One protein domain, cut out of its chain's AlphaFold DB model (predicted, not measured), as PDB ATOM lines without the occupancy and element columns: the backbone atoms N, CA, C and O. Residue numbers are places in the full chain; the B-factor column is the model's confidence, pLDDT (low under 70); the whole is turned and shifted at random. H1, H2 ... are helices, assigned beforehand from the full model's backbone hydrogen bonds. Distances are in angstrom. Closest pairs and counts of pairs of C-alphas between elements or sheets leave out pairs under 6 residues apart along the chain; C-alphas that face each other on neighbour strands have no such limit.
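This is residues 2 to 45 and 53 to 135 of the 331 residues of the protein "FAS_N domain-containing protein" of Gymnopilus dilepis (UniProt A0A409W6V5). The longest helix, H2, crosses one side of a three-helix up-and-down bundle, H3, H4 and H6, each running against the one before it, and residues 39 to 45 stick out. Short H1 folds back along H2 as a helical hairpin, and little H5 packs on H6. The printed part has 127 residues with six named helices, H1 to H6 in chain order, and no named strand: all helix. It is compact, with a radius of gyration of the C-alphas of 14.5 A, spanning 43 by 36 by 29 A.

H2, residues 18 to 44, touches H4, residues 79 to 97, with residues 19 to 27 alone, at a steep tilt of 65 degrees; the closest C-alphas, of Arg 23 and Ala 81, are 5.1 A apart. Residues 30 to 34 alone touch H3, residues 53 to 74, closest at C-alphas 34 and 64, 6.8 A. H1, residues 2 to 8, touches H2, closest at C-alphas 8 and 27, 6.7 A. H3 and H4 form a helical hairpin at a shallow tilt of 18 degrees, closest at C-alphas 72 and 79, 5.2 A. H6, residues 113 to 127, touches H3, closest at C-alphas 117 and 66, 4.6 A. H5, residues 103 to 107, touches H6, closest at C-alphas 103 and 115, 7.0 A. Every O i to N i+4 pair is within hydrogen-bond range in H1, H2, H4, H5 and H6, and 16 of 18 in H3.

H1 begins at C-alpha 2 (195.203, 136.466, 185.776). H2 measures 40.2 A, H3 32.4 A, H4 26.3 A and H6 21.0 A, ending at C-alpha 127 (164.637, 141.023, 183.657).

Residues 46 to 52 are not printed; C-alphas 45 and 53 are 17.3 A apart. No link printed whole is long. pLDDT is under 70 at residues 2 to 22, 43 to 45 and 109.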
ATOM      1  N   HIS A   2     195.491 137.891 185.492       38.03
ATOM      2  CA  HIS A   2     195.203 136.466 185.776       38.03
ATOM      3  C   HIS A   2     193.714 136.169 186.087       38.03
ATOM      4  O   HIS A   2     193.210 135.122 185.692       38.03
ATOM      5  N   LEU A   3     192.976 137.110 186.702       41.47
ATOM      6  CA  LEU A   3     191.537 136.949 186.983       41.47
ATOM      7  C   LEU A   3     190.656 136.861 185.726       41.47
ATOM      8  O   LEU A   3     189.752 136.037 185.684       41.47
ATOM      9  N   LEU A   4     190.930 137.648 184.676       44.59
ATOM     10  CA  LEU A   4     190.191 137.564 183.402       44.59
ATOM     11  C   LEU A   4     190.398 136.207 182.714       44.59
ATOM     12  O   LEU A   4     189.469 135.681 182.110       44.59
ATOM     13  N   GLY A   5     191.579 135.602 182.896       42.06
ATOM     14  CA  GLY A   5     191.858 134.232 182.476       42.06
ATOM     15  C   GLY A   5     191.012 133.189 183.212       42.06
ATOM     16  O   GLY A   5     190.598 132.221 182.588       42.06
ATOM     17  N   LEU A   6     190.678 133.395 184.493       42.91
ATOM     18  CA  LEU A   6     189.799 132.501 185.265       42.91
ATOM     19  C   LEU A   6     188.326 132.591 184.830       42.91
ATOM     20  O   LEU A   6     187.627 131.581 184.846       42.91
ATOM     21  N   PHE A   7     187.862 133.761 184.373       43.69
ATOM     22  CA  PHE A   7     186.499 133.923 183.844       43.69
ATOM     23  C   PHE A   7     186.290 133.236 182.481       43.69
ATOM     24  O   PHE A   7     185.154 132.909 182.134       43.69
ATOM     25  N   THR A   8     187.367 132.992 181.723       41.28
ATOM     26  CA  THR A   8     187.333 132.320 180.410       41.28
ATOM     27  C   THR A   8     187.909 130.900 180.415       41.28
ATOM     28  O   THR A   8     187.647 130.141 179.487       41.28
ATOM     29  N   SER A   9     188.672 130.519 181.443       37.12
ATOM     30  CA  SER A   9     189.355 129.224 181.571       37.12
ATOM     31  C   SER A   9     188.699 128.366 182.655       37.12
ATOM     32  O   SER A   9     189.323 127.997 183.647       37.12
ATOM     33  N   SER A  10     187.419 128.020 182.480       36.75
ATOM     34  CA  SER A  10     186.992 126.724 183.017       36.75
ATOM     35  C   SER A  10     187.502 125.671 182.042       36.75
ATOM     36  O   SER A  10     187.211 125.743 180.848       36.75
ATOM     37  N   LYS A  11     188.235 124.672 182.536       37.19
ATOM     38  CA  LYS A  11     188.689 123.495 181.769       37.19
ATOM     39  C   LYS A  11     187.542 122.650 181.172       37.19
ATOM     40  O   LYS A  11     187.809 121.630 180.553       37.19
ATOM     41  N   ASP A  12     186.295 123.108 181.281       35.03
ATOM     42  CA  ASP A  12     185.115 122.559 180.603       35.03
ATOM     43  C   ASP A  12     184.864 123.151 179.200       35.03
ATOM     44  O   ASP A  12     183.886 122.795 178.540       35.03
ATOM     45  N   VAL A  13     185.719 124.055 178.700       40.00
ATOM     46  CA  VAL A  13     185.596 124.636 177.347       40.00
ATOM     47  C   VAL A  13     186.393 123.822 176.316       40.00
ATOM     48  O   VAL A  13     187.203 124.340 175.557       40.00
ATOM     49  N   HIS A  14     186.116 122.522 176.232       40.62
ATOM     50  CA  HIS A  14     186.166 121.815 174.949       40.62
ATOM     51  C   HIS A  14     184.721 121.467 174.568       40.62
ATOM     52  O   HIS A  14     184.196 120.442 175.003       40.62
ATOM     53  N   PRO A  15     184.010 122.345 173.834       42.75
ATOM     54  CA  PRO A  15     182.565 122.245 173.739       42.75
ATOM     55  C   PRO A  15     182.122 121.388 172.551       42.75
ATOM     56  O   PRO A  15     182.253 121.784 171.397       42.75
ATOM     57  N   THR A  16     181.472 120.260 172.824       36.81
ATOM     58  CA  THR A  16     180.769 119.441 171.822       36.81
ATOM     59  C   THR A  16     179.330 119.933 171.569       36.81
ATOM     60  O   THR A  16     178.401 119.133 171.466       36.81
ATOM     61  N   GLY A  17     179.098 121.255 171.479       46.22
ATOM     62  CA  GLY A  17     177.752 121.803 171.234       46.22
ATOM     63  C   GLY A  17     177.670 123.302 170.890       46.22
ATOM     64  O   GLY A  17     178.324 124.142 171.507       46.22
ATOM     65  N   SER A  18     176.785 123.647 169.943       55.03
ATOM     66  CA  SER A  18     176.601 124.995 169.354       55.03
ATOM     67  C   SER A  18     176.355 126.125 170.376       55.03
ATOM     68  O   SER A  18     176.935 127.205 170.260       55.03
ATOM     69  N   LYS A  19     175.573 125.881 171.442       53.31
ATOM     70  CA  LYS A  19     175.283 126.892 172.485       53.31
ATOM     71  C   LYS A  19     176.487 127.232 173.370       53.31
ATOM     72  O   LYS A  19     176.554 128.332 173.914       53.31
ATOM     73  N   SER A  20     177.425 126.300 173.534       57.78
ATOM     74  CA  SER A  20     178.625 126.512 174.348       57.78
ATOM     75  C   SER A  20     179.706 127.268 173.572       57.78
ATOM     76  O   SER A  20     180.400 128.097 174.155       57.78
ATOM     77  N   ALA A  21     179.793 127.059 172.255       61.88
ATOM     78  CA  ALA A  21     180.672 127.831 171.378       61.88
ATOM     79  C   ALA A  21     180.274 129.318 171.332       61.88
ATOM     80  O   ALA A  21     181.115 130.188 171.543       61.88
ATOM     81  N   ALA A  22     178.977 129.617 171.175       66.56
ATOM     82  CA  ALA A  22     178.469 130.994 171.186       66.56
ATOM     83  C   ALA A  22     178.763 131.735 172.506       66.56
ATOM     84  O   ALA A  22     179.024 132.937 172.511       66.56
ATOM     85  N   ARG A  23     178.756 131.013 173.635       70.94
ATOM     86  CA  ARG A  23     179.109 131.562 174.951       70.94
ATOM     87  C   ARG A  23     180.601 131.888 175.062       70.94
ATOM     88  O   ARG A  23     180.931 132.937 175.603       70.94
ATOM     89  N   GLY A  24     181.475 131.015 174.555       70.31
ATOM     90  CA  GLY A  24     182.926 131.238 174.545       70.31
ATOM     91  C   GLY A  24     183.316 132.466 173.720       70.31
ATOM     92  O   GLY A  24     184.033 133.328 174.217       70.31
ATOM     93  N   VAL A  25     182.740 132.604 172.521       76.56
ATOM     94  CA  VAL A  25     182.958 133.774 171.652       76.56
ATOM     95  C   VAL A  25     182.488 135.065 172.327       76.56
ATOM     96  O   VAL A  25     183.215 136.051 172.346       76.56
ATOM     97  N   ALA A  26     181.299 135.067 172.943       77.88
ATOM     98  CA  ALA A  26     180.796 136.245 173.652       77.88
ATOM     99  C   ALA A  26     181.682 136.646 174.845       77.88
ATOM    100  O   ALA A  26     181.845 137.834 175.114       77.88
ATOM    101  N   ALA A  27     182.252 135.670 175.558       78.25
ATOM    102  CA  ALA A  27     183.155 135.927 176.675       78.25
ATOM    103  C   ALA A  27     184.474 136.558 176.220       78.25
ATOM    104  O   ALA A  27     184.941 137.501 176.850       78.25
ATOM    105  N   GLU A  28     185.046 136.068 175.120       81.06
ATOM    106  CA  GLU A  28     186.270 136.611 174.534       81.06
ATOM    107  C   GLU A  28     186.079 138.046 174.029       81.06
ATOM    108  O   GLU A  28     186.821 138.935 174.436       81.06
ATOM    109  N   VAL A  29     185.016 138.300 173.260       85.25
ATOM    110  CA  VAL A  29     184.700 139.649 172.760       85.25
ATOM    111  C   VAL A  29     184.533 140.643 173.911       85.25
ATOM    112  O   VAL A  29     185.151 141.704 173.906       85.25
ATOM    113  N   LEU A  30     183.745 140.297 174.936       85.38
ATOM    114  CA  LEU A  30     183.500 141.198 176.069       85.38
ATOM    115  C   LEU A  30     184.736 141.394 176.956       85.38
ATOM    116  O   LEU A  30     184.895 142.451 177.564       85.38
ATOM    117  N   ARG A  31     185.620 140.396 177.042       84.44
ATOM    118  CA  ARG A  31     186.911 140.520 177.731       84.44
ATOM    119  C   ARG A  31     187.812 141.520 177.011       84.44
ATOM    120  O   ARG A  31     188.427 142.363 177.666       84.44
ATOM    121  N   ASP A  32     187.894 141.427 175.690       84.56
ATOM    122  CA  ASP A  32     188.762 142.282 174.884       84.56
ATOM    123  C   ASP A  32     188.223 143.725 174.852       84.56
ATOM    124  O   ASP A  32     188.982 144.669 175.085       84.56
ATOM    125  N   GLU A  33     186.901 143.903 174.710       86.25
ATOM    126  CA  GLU A  33     186.219 145.203 174.852       86.25
ATOM    127  C   GLU A  33     186.474 145.841 176.227       86.25
ATOM    128  O   GLU A  33     186.805 147.030 176.323       86.25
ATOM    129  N   PHE A  34     186.352 145.058 177.303       88.38
ATOM    130  CA  PHE A  34     186.614 145.532 178.659       88.38
ATOM    131  C   PHE A  34     188.078 145.930 178.853       88.38
ATOM    132  O   PHE A  34     188.350 146.990 179.406       88.38
ATOM    133  N   THR A  35     189.020 145.119 178.365       86.25
ATOM    134  CA  THR A  35     190.460 145.396 178.481       86.25
ATOM    135  C   THR A  35     190.828 146.682 177.746       86.25
ATOM    136  O   THR A  35     191.561 147.511 178.285       86.25
ATOM    137  N   HIS A  36     190.265 146.895 176.552       86.19
ATOM    138  CA  HIS A  36     190.446 148.142 175.818       86.19
ATOM    139  C   HIS A  36     189.894 149.341 176.601       86.19
ATOM    140  O   HIS A  36     190.604 150.325 176.803       86.19
ATOM    141  N   THR A  37     188.667 149.229 177.117       83.69
ATOM    142  CA  THR A  37     188.026 150.289 177.914       83.69
ATOM    143  C   THR A  37     188.820 150.610 179.187       83.69
ATOM    144  O   THR A  37     189.038 151.778 179.499       83.69
ATOM    145  N   GLN A  38     189.295 149.589 179.907       82.62
ATOM    146  CA  GLN A  38     190.062 149.769 181.140       82.62
ATOM    147  C   GLN A  38     191.418 150.424 180.857       82.62
ATOM    148  O   GLN A  38     191.795 151.345 181.568       82.62
ATOM    149  N   SER A  39     192.098 150.046 179.768       80.75
ATOM    150  CA  SER A  39     193.371 150.671 179.381       80.75
ATOM    151  C   SER A  39     193.249 152.170 179.078       80.75
ATOM    152  O   SER A  39     194.167 152.931 179.366       80.75
ATOM    153  N   GLN A  40     192.106 152.613 178.543       78.75
ATOM    154  CA  GLN A  40     191.824 154.036 178.335       78.75
ATOM    155  C   GLN A  40     191.567 154.771 179.653       78.75
ATOM    156  O   GLN A  40     192.036 155.893 179.818       78.75
ATOM    157  N   LEU A  41     190.842 154.147 180.585       75.38
ATOM    158  CA  LEU A  41     190.580 154.705 181.914       75.38
ATOM    159  C   LEU A  41     191.874 154.831 182.729       75.38
ATOM    160  O   LEU A  41     192.153 155.904 183.255       75.38
ATOM    161  N   ASP A  42     192.701 153.785 182.742       73.31
ATOM    162  CA  ASP A  42     193.982 153.756 183.460       73.31
ATOM    163  C   ASP A  42     195.006 154.751 182.876       73.31
ATOM    164  O   ASP A  42     195.896 155.221 183.580       73.31
ATOM    165  N   ALA A  43     194.893 155.101 181.587       69.69
ATOM    166  CA  ALA A  43     195.746 156.110 180.952       69.69
ATOM    167  C   ALA A  43     195.354 157.556 181.312       69.69
ATOM    168  O   ALA A  43     196.182 158.460 181.199       69.69
ATOM    169  N   VAL A  44     194.098 157.782 181.710       63.78
ATOM    170  CA  VAL A  44     193.571 159.099 182.106       63.78
ATOM    171  C   VAL A  44     193.703 159.308 183.616       63.78
ATOM    172  O   VAL A  44     194.001 160.416 184.058       63.78
ATOM    173  N   ASP A  45     193.522 158.248 184.400       57.75
ATOM    174  CA  ASP A  45     193.503 158.290 185.858       57.75
ATOM    175  C   ASP A  45     194.875 157.899 186.436       57.75
ATOM    176  O   ASP A  45     195.138 156.752 186.785       57.75
ATOM    177  N   GLU A  53     195.476 145.564 197.564       76.81
ATOM    178  CA  GLU A  53     195.394 144.668 196.394       76.81
ATOM    179  C   GLU A  53     194.081 143.858 196.351       76.81
ATOM    180  O   GLU A  53     193.537 143.568 195.278       76.81
ATOM    181  N   ALA A  54     193.528 143.523 197.520       78.81
ATOM    182  CA  ALA A  54     192.260 142.808 197.612       78.81
ATOM    183  C   ALA A  54     191.079 143.673 197.135       78.81
ATOM    184  O   ALA A  54     190.215 143.187 196.403       78.81
ATOM    185  N   GLU A  55     191.063 144.955 197.495       80.81
ATOM    186  CA  GLU A  55     190.012 145.909 197.114       80.81
ATOM    187  C   GLU A  55     190.064 146.210 195.618       80.81
ATOM    188  O   GLU A  55     189.047 146.106 194.931       80.81
ATOM    189  N   ALA A  56     191.271 146.419 195.085       81.69
ATOM    190  CA  ALA A  56     191.510 146.558 193.650       81.69
ATOM    191  C   ALA A  56     190.922 145.394 192.841       81.69
ATOM    192  O   ALA A  56     190.326 145.571 191.774       81.69
ATOM    193  N   THR A  57     191.066 144.179 193.368       85.88
ATOM    194  CA  THR A  57     190.579 142.967 192.714       85.88
ATOM    195  C   THR A  57     189.048 142.876 192.744       85.88
ATOM    196  O   THR A  57     188.433 142.459 191.752       85.88
ATOM    197  N   VAL A  58     188.418 143.303 193.843       88.19
ATOM    198  CA  VAL A  58     186.954 143.372 193.971       88.19
ATOM    199  C   VAL A  58     186.381 144.431 193.033       88.19
ATOM    200  O   VAL A  58     185.448 144.130 192.283       88.19
ATOM    201  N   GLU A  59     186.961 145.632 193.006       87.38
ATOM    202  CA  GLU A  59     186.532 146.711 192.117       87.38
ATOM    203  C   GLU A  59     186.644 146.321 190.646       87.38
ATOM    204  O   GLU A  59     185.683 146.477 189.893       87.38
ATOM    205  N   LEU A  60     187.779 145.754 190.227       87.69
ATOM    206  CA  LEU A  60     187.967 145.313 188.846       87.69
ATOM    207  C   LEU A  60     186.943 144.233 188.461       87.69
ATOM    208  O   LEU A  60     186.364 144.277 187.373       87.69
ATOM    209  N   SER A  61     186.675 143.291 189.372       89.31
ATOM    210  CA  SER A  61     185.657 142.252 189.175       89.31
ATOM    211  C   SER A  61     184.252 142.853 189.048       89.31
ATOM    212  O   SER A  61     183.472 142.428 188.193       89.31
ATOM    213  N   ALA A  62     183.929 143.864 189.857       91.62
ATOM    214  CA  ALA A  62     182.654 144.570 189.810       91.62
ATOM    215  C   ALA A  62     182.501 145.400 188.524       91.62
ATOM    216  O   ALA A  62     181.455 145.348 187.876       91.62
ATOM    217  N   ARG A  63     183.554 146.100 188.082       90.94
ATOM    218  CA  ARG A  63     183.569 146.838 186.807       90.94
ATOM    219  C   ARG A  63     183.326 145.901 185.623       90.94
ATOM    220  O   ARG A  63     182.492 146.207 184.768       90.94
ATOM    221  N   PHE A  64     183.971 144.732 185.602       91.62
ATOM    222  CA  PHE A  64     183.719 143.722 184.572       91.62
ATOM    223  C   PHE A  64     182.278 143.194 184.627       91.62
ATOM    224  O   PHE A  64     181.601 143.123 183.600       91.62
ATOM    225  N   LEU A  65     181.761 142.900 185.824       93.25
ATOM    226  CA  LEU A  65     180.372 142.480 186.025       93.25
ATOM    227  C   LEU A  65     179.374 143.521 185.476       93.25
ATOM    228  O   LEU A  65     178.439 143.164 184.755       93.25
ATOM    229  N   ALA A  66     179.595 144.810 185.757       93.31
ATOM    230  CA  ALA A  66     178.786 145.905 185.226       93.31
ATOM    231  C   ALA A  66     178.884 146.025 183.698       93.31
ATOM    232  O   ALA A  66     177.870 146.274 183.040       93.31
ATOM    233  N   HIS A  67     180.078 145.827 183.130       93.00
ATOM    234  CA  HIS A  67     180.308 145.856 181.686       93.00
ATOM    235  C   HIS A  67     179.519 144.750 180.970       93.00
ATOM    236  O   HIS A  67     178.793 145.026 180.011       93.00
ATOM    237  N   VAL A  68     179.570 143.517 181.488       92.81
ATOM    238  CA  VAL A  68     178.782 142.395 180.955       92.81
ATOM    239  C   VAL A  68     177.282 142.666 181.114       92.81
ATOM    240  O   VAL A  68     176.527 142.484 180.163       92.81
ATOM    241  N   ALA A  69     176.826 143.177 182.264       94.31
ATOM    242  CA  ALA A  69     175.414 143.523 182.463       94.31
ATOM    243  C   ALA A  69     174.923 144.587 181.466       94.31
ATOM    244  O   ALA A  69     173.824 144.484 180.922       94.31
ATOM    245  N   ALA A  70     175.755 145.588 181.175       93.88
ATOM    246  CA  ALA A  70     175.457 146.624 180.196       93.88
ATOM    247  C   ALA A  70     175.417 146.106 178.751       93.88
ATOM    248  O   ALA A  70     174.783 146.741 177.909       93.88
ATOM    249  N   SER A  71     176.094 144.995 178.441       92.38
ATOM    250  CA  SER A  71     176.146 144.439 177.088       92.38
ATOM    251  C   SER A  71     174.972 143.513 176.765       92.38
ATOM    252  O   SER A  71     174.625 143.390 175.590       92.38
ATOM    253  N   VAL A  72     174.325 142.908 177.771       92.69
ATOM    254  CA  VAL A  72     173.173 141.998 177.593       92.69
ATOM    255  C   VAL A  72     172.069 142.586 176.697       92.69
ATOM    256  O   VAL A  72     171.718 141.918 175.726       92.69
ATOM    257  N   PRO A  73     171.544 143.808 176.933       90.56
ATOM    258  CA  PRO A  73     170.451 144.349 176.120       90.56
ATOM    259  C   PRO A  73     170.895 144.920 174.761       90.56
ATOM    260  O   PRO A  73     170.041 145.291 173.962       90.56
ATOM    261  N   LYS A  74     172.204 145.038 174.483       89.12
ATOM    262  CA  LYS A  74     172.708 145.725 173.275       89.12
ATOM    263  C   LYS A  74     172.550 144.912 171.991       89.12
ATOM    264  O   LYS A  74     172.500 145.498 170.917       89.12
ATOM    265  N   ASP A  75     172.523 143.586 172.096       84.69
ATOM    266  CA  ASP A  75     172.466 142.692 170.941       84.69
ATOM    267  C   ASP A  75     171.405 141.595 171.152       84.69
ATOM    268  O   ASP A  75     171.629 140.656 171.929       84.69
ATOM    269  N   PRO A  76     170.261 141.683 170.446       84.88
ATOM    270  CA  PRO A  76     169.192 140.690 170.518       84.88
ATOM    271  C   PRO A  76     169.628 139.270 170.125       84.88
ATOM    272  O   PRO A  76     169.092 138.299 170.658       84.88
ATOM    273  N   GLN A  77     170.601 139.119 169.218       83.75
ATOM    274  CA  GLN A  77     171.018 137.805 168.710       83.75
ATOM    275  C   GLN A  77     171.873 137.038 169.723       83.75
ATOM    276  O   GLN A  77     171.821 135.808 169.780       83.75
ATOM    277  N   SER A  78     172.624 137.752 170.565       87.19
ATOM    278  CA  SER A  78     173.495 137.159 171.586       87.19
ATOM    279  C   SER A  78     173.002 137.355 173.024       87.19
ATOM    280  O   SER A  78     173.675 136.916 173.958       87.19
ATOM    281  N   THR A  79     171.801 137.914 173.233       89.38
ATOM    282  CA  THR A  79     171.227 138.187 174.569       89.38
ATOM    283  C   THR A  79     171.263 136.955 175.479       89.38
ATOM    284  O   THR A  79     171.734 137.034 176.612       89.38
ATOM    285  N   SER A  80     170.844 135.783 174.982       88.06
ATOM    286  CA  SER A  80     170.839 134.544 175.778       88.06
ATOM    287  C   SER A  80     172.250 134.099 176.190       88.06
ATOM    288  O   SER A  80     172.468 133.680 177.329       88.06
ATOM    289  N   ALA A  81     173.228 134.225 175.286       87.00
ATOM    290  CA  ALA A  81     174.619 133.877 175.562       87.00
ATOM    291  C   ALA A  81     175.258 134.853 176.566       87.00
ATOM    292  O   ALA A  81     175.914 134.410 177.510       87.00
ATOM    293  N   ARG A  82     175.004 136.162 176.414       90.44
ATOM    294  CA  ARG A  82     175.487 137.215 177.321       90.44
ATOM    295  C   ARG A  82     174.854 137.116 178.709       90.44
ATOM    296  O   ARG A  82     175.562 137.248 179.700       90.44
ATOM    297  N   ALA A  83     173.560 136.806 178.804       91.88
ATOM    298  CA  ALA A  83     172.890 136.576 180.086       91.88
ATOM    299  C   ALA A  83     173.445 135.335 180.810       91.88
ATOM    300  O   ALA A  83     173.665 135.365 182.021       91.88
ATOM    301  N   ALA A  84     173.737 134.255 180.074       89.50
ATOM    302  CA  ALA A  84     174.381 133.073 180.645       89.50
ATOM    303  C   ALA A  84     175.813 133.365 181.132       89.50
ATOM    304  O   ALA A  84     176.213 132.876 182.187       89.50
ATOM    305  N   LEU A  85     176.572 134.178 180.389       90.06
ATOM    306  CA  LEU A  85     177.883 134.656 180.826       90.06
ATOM    307  C   LEU A  85     177.765 135.510 182.094       90.06
ATOM    308  O   LEU A  85     178.471 135.246 183.062       90.06
ATOM    309  N   LEU A  86     176.835 136.469 182.124       93.50
ATOM    310  CA  LEU A  86     176.581 137.320 183.286       93.50
ATOM    311  C   LEU A  86     176.264 136.495 184.539       93.50
ATOM    312  O   LEU A  86     176.798 136.777 185.608       93.50
ATOM    313  N   LEU A  87     175.446 135.445 184.405       93.50
ATOM    314  CA  LEU A  87     175.146 134.531 185.506       93.50
ATOM    315  C   LEU A  87     176.408 133.832 186.027       93.50
ATOM    316  O   LEU A  87     176.577 133.706 187.238       93.50
ATOM    317  N   ASN A  88     177.290 133.376 185.137       91.12
ATOM    318  CA  ASN A  88     178.532 132.709 185.529       91.12
ATOM    319  C   ASN A  88     179.496 133.670 186.232       91.12
ATOM    320  O   ASN A  88     180.052 133.318 187.271       91.12
ATOM    321  N   VAL A  89     179.651 134.888 185.707       91.50
ATOM    322  CA  VAL A  89     180.476 135.935 186.329       91.50
ATOM    323  C   VAL A  89     179.922 136.294 187.708       91.50
ATOM    324  O   VAL A  89     180.683 136.356 188.669       91.50
ATOM    325  N   LEU A  90     178.599 136.442 187.845       93.94
ATOM    326  CA  LEU A  90     177.956 136.719 189.131       93.94
ATOM    327  C   LEU A  90     178.121 135.565 190.129       93.94
ATOM    328  O   LEU A  90     178.384 135.812 191.302       93.94
ATOM    329  N   LYS A  91     177.988 134.308 189.686       92.88
ATOM    330  CA  LYS A  91     178.232 133.127 190.530       92.88
ATOM    331  C   LYS A  91     179.665 133.085 191.035       92.88
ATOM    332  O   LYS A  91     179.865 132.848 192.219       92.88
ATOM    333  N   HIS A  92     180.628 133.353 190.158       91.00
ATOM    334  CA  HIS A  92     182.029 133.431 190.544       91.00
ATOM    335  C   HIS A  92     182.272 134.576 191.533       91.00
ATOM    336  O   HIS A  92     182.882 134.363 192.573       91.00
ATOM    337  N   PHE A  93     181.730 135.768 191.268       92.00
ATOM    338  CA  PHE A  93     181.813 136.900 192.192       92.00
ATOM    339  C   PHE A  93     181.234 136.545 193.571       92.00
ATOM    340  O   PHE A  93     181.857 136.804 194.598       92.00
ATOM    341  N   ALA A  94     180.074 135.885 193.597       91.88
ATOM    342  CA  ALA A  94     179.431 135.459 194.832       91.88
ATOM    343  C   ALA A  94     180.252 134.403 195.590       91.88
ATOM    344  O   ALA A  94     180.441 134.538 196.794       91.88
ATOM    345  N   SER A  95     180.788 133.387 194.904       91.00
ATOM    346  CA  SER A  95     181.622 132.366 195.551       91.00
ATOM    347  C   SER A  95     182.956 132.912 196.052       91.00
ATOM    348  O   SER A  95     183.451 132.449 197.074       91.00
ATOM    349  N   SER A  96     183.534 133.884 195.342       89.94
ATOM    350  CA  SER A  96     184.852 134.438 195.661       89.94
ATOM    351  C   SER A  96     184.793 135.472 196.786       89.94
ATOM    352  O   SER A  96     185.699 135.507 197.613       89.94
ATOM    353  N   TYR A  97     183.736 136.294 196.845       88.31
ATOM    354  CA  TYR A  97     183.686 137.447 197.756       88.31
ATOM    355  C   TYR A  97     182.486 137.469 198.714       88.31
ATOM    356  O   TYR A  97     182.551 138.140 199.741       88.31
ATOM    357  N   LEU A  98     181.399 136.748 198.413       88.56
ATOM    358  CA  LEU A  98     180.121 136.837 199.142       88.56
ATOM    359  C   LEU A  98     179.710 135.525 199.827       88.56
ATOM    360  O   LEU A  98     178.555 135.356 200.207       88.56
ATOM    361  N   ALA A  99     180.635 134.577 200.000       83.31
ATOM    362  CA  ALA A  99     180.321 133.270 200.579       83.31
ATOM    363  C   ALA A  99     179.778 133.361 202.020       83.31
ATOM    364  O   ALA A  99     178.924 132.572 202.413       83.31
ATOM    365  N   THR A 100     180.279 134.317 202.809       81.12
ATOM    366  CA  THR A 100     179.932 134.493 204.233       81.12
ATOM    367  C   THR A 100     179.473 135.905 204.588       81.12
ATOM    368  O   THR A 100     179.072 136.146 205.725       81.12
ATOM    369  N   LYS A 101     179.541 136.850 203.644       85.44
ATOM    370  CA  LYS A 101     179.257 138.272 203.862       85.44
ATOM    371  C   LYS A 101     178.281 138.781 202.816       85.44
ATOM    372  O   LYS A 101     178.367 138.392 201.654       85.44
ATOM    373  N   ASP A 102     177.401 139.685 203.234       89.75
ATOM    374  CA  ASP A 102     176.567 140.440 202.302       89.75
ATOM    375  C   ASP A 102     177.403 141.477 201.534       89.75
ATOM    376  O   ASP A 102     178.412 141.973 202.044       89.75
ATOM    377  N   VAL A 103     176.978 141.831 200.319       90.06
ATOM    378  CA  VAL A 103     177.694 142.802 199.475       90.06
ATOM    379  C   VAL A 103     177.866 144.168 200.146       90.06
ATOM    380  O   VAL A 103     178.921 144.770 199.988       90.06
ATOM    381  N   HIS A 104     176.914 144.637 200.957       90.31
ATOM    382  CA  HIS A 104     177.062 145.888 201.709       90.31
ATOM    383  C   HIS A 104     178.099 145.760 202.826       90.31
ATOM    384  O   HIS A 104     178.812 146.714 203.110       90.31
ATOM    385  N   THR A 105     178.218 144.577 203.439       88.00
ATOM    386  CA  THR A 105     179.269 144.304 204.439       88.00
ATOM    387  C   THR A 105     180.639 144.156 203.781       88.00
ATOM    388  O   THR A 105     181.652 144.486 204.386       88.00
ATOM    389  N   LEU A 106     180.686 143.647 202.547       85.06
ATOM    390  CA  LEU A 106     181.912 143.590 201.758       85.06
ATOM    391  C   LEU A 106     182.408 145.006 201.445       85.06
ATOM    392  O   LEU A 106     183.566 145.295 201.712       85.06
ATOM    393  N   VAL A 107     181.533 145.873 200.927       86.38
ATOM    394  CA  VAL A 107     181.901 147.216 200.449       86.38
ATOM    395  C   VAL A 107     181.904 148.290 201.530       86.38
ATOM    396  O   VAL A 107     182.169 149.444 201.228       86.38
ATOM    397  N   SER A 108     181.617 147.964 202.794       81.62
ATOM    398  CA  SER A 108     181.541 148.974 203.862       81.62
ATOM    399  C   SER A 108     182.846 149.756 204.063       81.62
ATOM    400  O   SER A 108     182.843 150.766 204.758       81.62
ATOM    401  N   ALA A 109     183.952 149.261 203.500       66.69
ATOM    402  CA  ALA A 109     185.281 149.856 203.555       66.69
ATOM    403  C   ALA A 109     185.743 150.518 202.234       66.69
ATOM    404  O   ALA A 109     186.847 151.044 202.215       66.69
ATOM    405  N   PHE A 110     184.954 150.501 201.149       72.75
ATOM    406  CA  PHE A 110     185.367 151.016 199.827       72.75
ATOM    407  C   PHE A 110     184.174 151.476 198.951       72.75
ATOM    408  O   PHE A 110     183.044 151.557 199.425       72.75
ATOM    409  N   ASP A 111     184.414 151.857 197.689       71.25
ATOM    410  CA  ASP A 111     183.465 152.612 196.849       71.25
ATOM    411  C   ASP A 111     182.114 151.896 196.587       71.25
ATOM    412  O   ASP A 111     182.021 150.718 196.219       71.25
ATOM    413  N   THR A 112     181.036 152.680 196.687       77.75
ATOM    414  CA  THR A 112     179.655 152.367 196.290       77.75
ATOM    415  C   THR A 112     179.489 151.879 194.845       77.75
ATOM    416  O   THR A 112     178.502 151.201 194.539       77.75
ATOM    417  N   ALA A 113     180.451 152.136 193.953       85.75
ATOM    418  CA  ALA A 113     180.442 151.638 192.575       85.75
ATOM    419  C   ALA A 113     180.283 150.104 192.484       85.75
ATOM    420  O   ALA A 113     179.638 149.590 191.561       85.75
ATOM    421  N   VAL A 114     180.807 149.361 193.466       90.38
ATOM    422  CA  VAL A 114     180.669 147.897 193.541       90.38
ATOM    423  C   VAL A 114     179.213 147.478 193.779       90.38
ATOM    424  O   VAL A 114     178.730 146.533 193.145       90.38
ATOM    425  N   LEU A 115     178.479 148.203 194.631       92.25
ATOM    426  CA  LEU A 115     177.050 147.964 194.863       92.25
ATOM    427  C   LEU A 115     176.247 148.203 193.586       92.25
ATOM    428  O   LEU A 115     175.445 147.350 193.198       92.25
ATOM    429  N   ALA A 116     176.509 149.320 192.902       93.31
ATOM    430  CA  ALA A 116     175.840 149.662 191.651       93.31
ATOM    431  C   ALA A 116     176.029 148.567 190.590       93.31
ATOM    432  O   ALA A 116     175.069 148.128 189.948       93.31
ATOM    433  N   ALA A 117     177.259 148.070 190.443       94.44
ATOM    434  CA  ALA A 117     177.587 146.978 189.536       94.44
ATOM    435  C   ALA A 117     176.838 145.678 189.874       94.44
ATOM    436  O   ALA A 117     176.215 145.070 188.996       94.44
ATOM    437  N   TYR A 118     176.870 145.271 191.145       94.69
ATOM    438  CA  TYR A 118     176.218 144.053 191.622       94.69
ATOM    439  C   TYR A 118     174.700 144.099 191.402       94.69
ATOM    440  O   TYR A 118     174.119 143.203 190.780       94.69
ATOM    441  N   PHE A 119     174.047 145.170 191.858       95.06
ATOM    442  CA  PHE A 119     172.598 145.310 191.763       95.06
ATOM    443  C   PHE A 119     172.114 145.481 190.326       95.06
ATOM    444  O   PHE A 119     171.056 144.951 189.975       95.06
ATOM    445  N   ARG A 120     172.912 146.121 189.461       95.56
ATOM    446  CA  ARG A 120     172.659 146.146 188.017       95.56
ATOM    447  C   ARG A 120     172.679 144.746 187.416       95.56
ATOM    448  O   ARG A 120     171.736 144.393 186.715       95.56
ATOM    449  N   ALA A 121     173.692 143.935 187.714       95.81
ATOM    450  CA  ALA A 121     173.776 142.567 187.203       95.81
ATOM    451  C   ALA A 121     172.598 141.695 187.660       95.81
ATOM    452  O   ALA A 121     171.984 141.006 186.844       95.81
ATOM    453  N   VAL A 122     172.236 141.769 188.945       95.62
ATOM    454  CA  VAL A 122     171.076 141.051 189.493       95.62
ATOM    455  C   VAL A 122     169.781 141.494 188.813       95.62
ATOM    456  O   VAL A 122     168.973 140.647 188.432       95.62
ATOM    457  N   ALA A 123     169.573 142.801 188.633       95.50
ATOM    458  CA  ALA A 123     168.387 143.325 187.964       95.50
ATOM    459  C   ALA A 123     168.306 142.868 186.499       95.50
ATOM    460  O   ALA A 123     167.260 142.379 186.077       95.50
ATOM    461  N   THR A 124     169.416 142.931 185.757       95.50
ATOM    462  CA  THR A 124     169.484 142.455 184.369       95.50
ATOM    463  C   THR A 124     169.157 140.964 184.267       95.50
ATOM    464  O   THR A 124     168.372 140.565 183.412       95.50
ATOM    465  N   LEU A 125     169.687 140.116 185.157       95.38
ATOM    466  CA  LEU A 125     169.359 138.684 185.158       95.38
ATOM    467  C   LEU A 125     167.881 138.414 185.482       95.38
ATOM    468  O   LEU A 125     167.273 137.539 184.862       95.38
ATOM    469  N   LYS A 126     167.294 139.173 186.418       94.44
ATOM    470  CA  LYS A 126     165.861 139.088 186.749       94.44
ATOM    471  C   LYS A 126     164.982 139.491 185.564       94.44
ATOM    472  O   LYS A 126     164.011 138.799 185.271       94.44
ATOM    473  N   GLU A 127     165.342 140.560 184.859       93.50
ATOM    474  CA  GLU A 127     164.637 141.023 183.657       93.50
ATOM    475  C   GLU A 127     164.670 139.971 182.538       93.50
ATOM    476  O   GLU A 127     163.650 139.699 181.904       93.50
ATOM    477  N   GLN A 128     165.807 139.289 182.371       92.88
ATOM    478  CA  GLN A 128     165.962 138.168 181.436       92.88
ATOM    479  C   GLN A 128     165.335 136.849 181.929       92.88
ATOM    480  O   GLN A 128     165.482 135.818 181.272       92.88
ATOM    481  N   LYS A 129     164.635 136.858 183.074       92.88
ATOM    482  CA  LYS A 129     163.970 135.689 183.681       92.88
ATOM    483  C   LYS A 129     164.914 134.497 183.904       92.88
ATOM    484  O   LYS A 129     164.508 133.340 183.800       92.88
ATOM    485  N   VAL A 130     166.182 134.773 184.209       91.38
ATOM    486  CA  VAL A 130     167.189 133.742 184.490       91.38
ATOM    487  C   VAL A 130     166.956 133.159 185.887       91.38
ATOM    488  O   VAL A 130     166.812 133.894 186.863       91.38
ATOM    489  N   SER A 131     166.932 131.831 185.996       89.62
ATOM    490  CA  SER A 131     166.821 131.115 187.271       89.62
ATOM    491  C   SER A 131     168.188 130.923 187.949       89.62
ATOM    492  O   SER A 131     169.237 131.047 187.318       89.62
ATOM    493  N   ASN A 132     168.187 130.578 189.243       89.56
ATOM    494  CA  ASN A 132     169.395 130.277 190.031       89.56
ATOM    495  C   ASN A 132     170.389 131.447 190.165       89.56
ATOM    496  O   ASN A 132     171.609 131.244 190.142       89.56
ATOM    497  N   ILE A 133     169.871 132.670 190.296       91.81
ATOM    498  CA  ILE A 133     170.668 133.842 190.676       91.81
ATOM    499  C   ILE A 133     171.119 133.652 192.137       91.81
ATOM    500  O   ILE A 133     170.264 133.361 192.976       91.81
ATOM    501  N   PRO A 134     172.420 133.796 192.461       89.75
ATOM    502  CA  PRO A 134     172.908 133.685 193.834       89.75
ATOM    503  C   PRO A 134     172.170 134.634 194.784       89.75
ATOM    504  O   PRO A 134     172.108 135.839 194.530       89.75
ATOM    505  N   ALA A 135     171.612 134.087 195.863       84.94
ATOM    506  CA  ALA A 135     171.000 134.874 196.925       84.94
ATOM    507  C   ALA A 135     172.071 135.386 197.897       84.94
ATOM    508  O   ALA A 135     173.061 134.702 198.155       84.94
TER     509      ALA A 135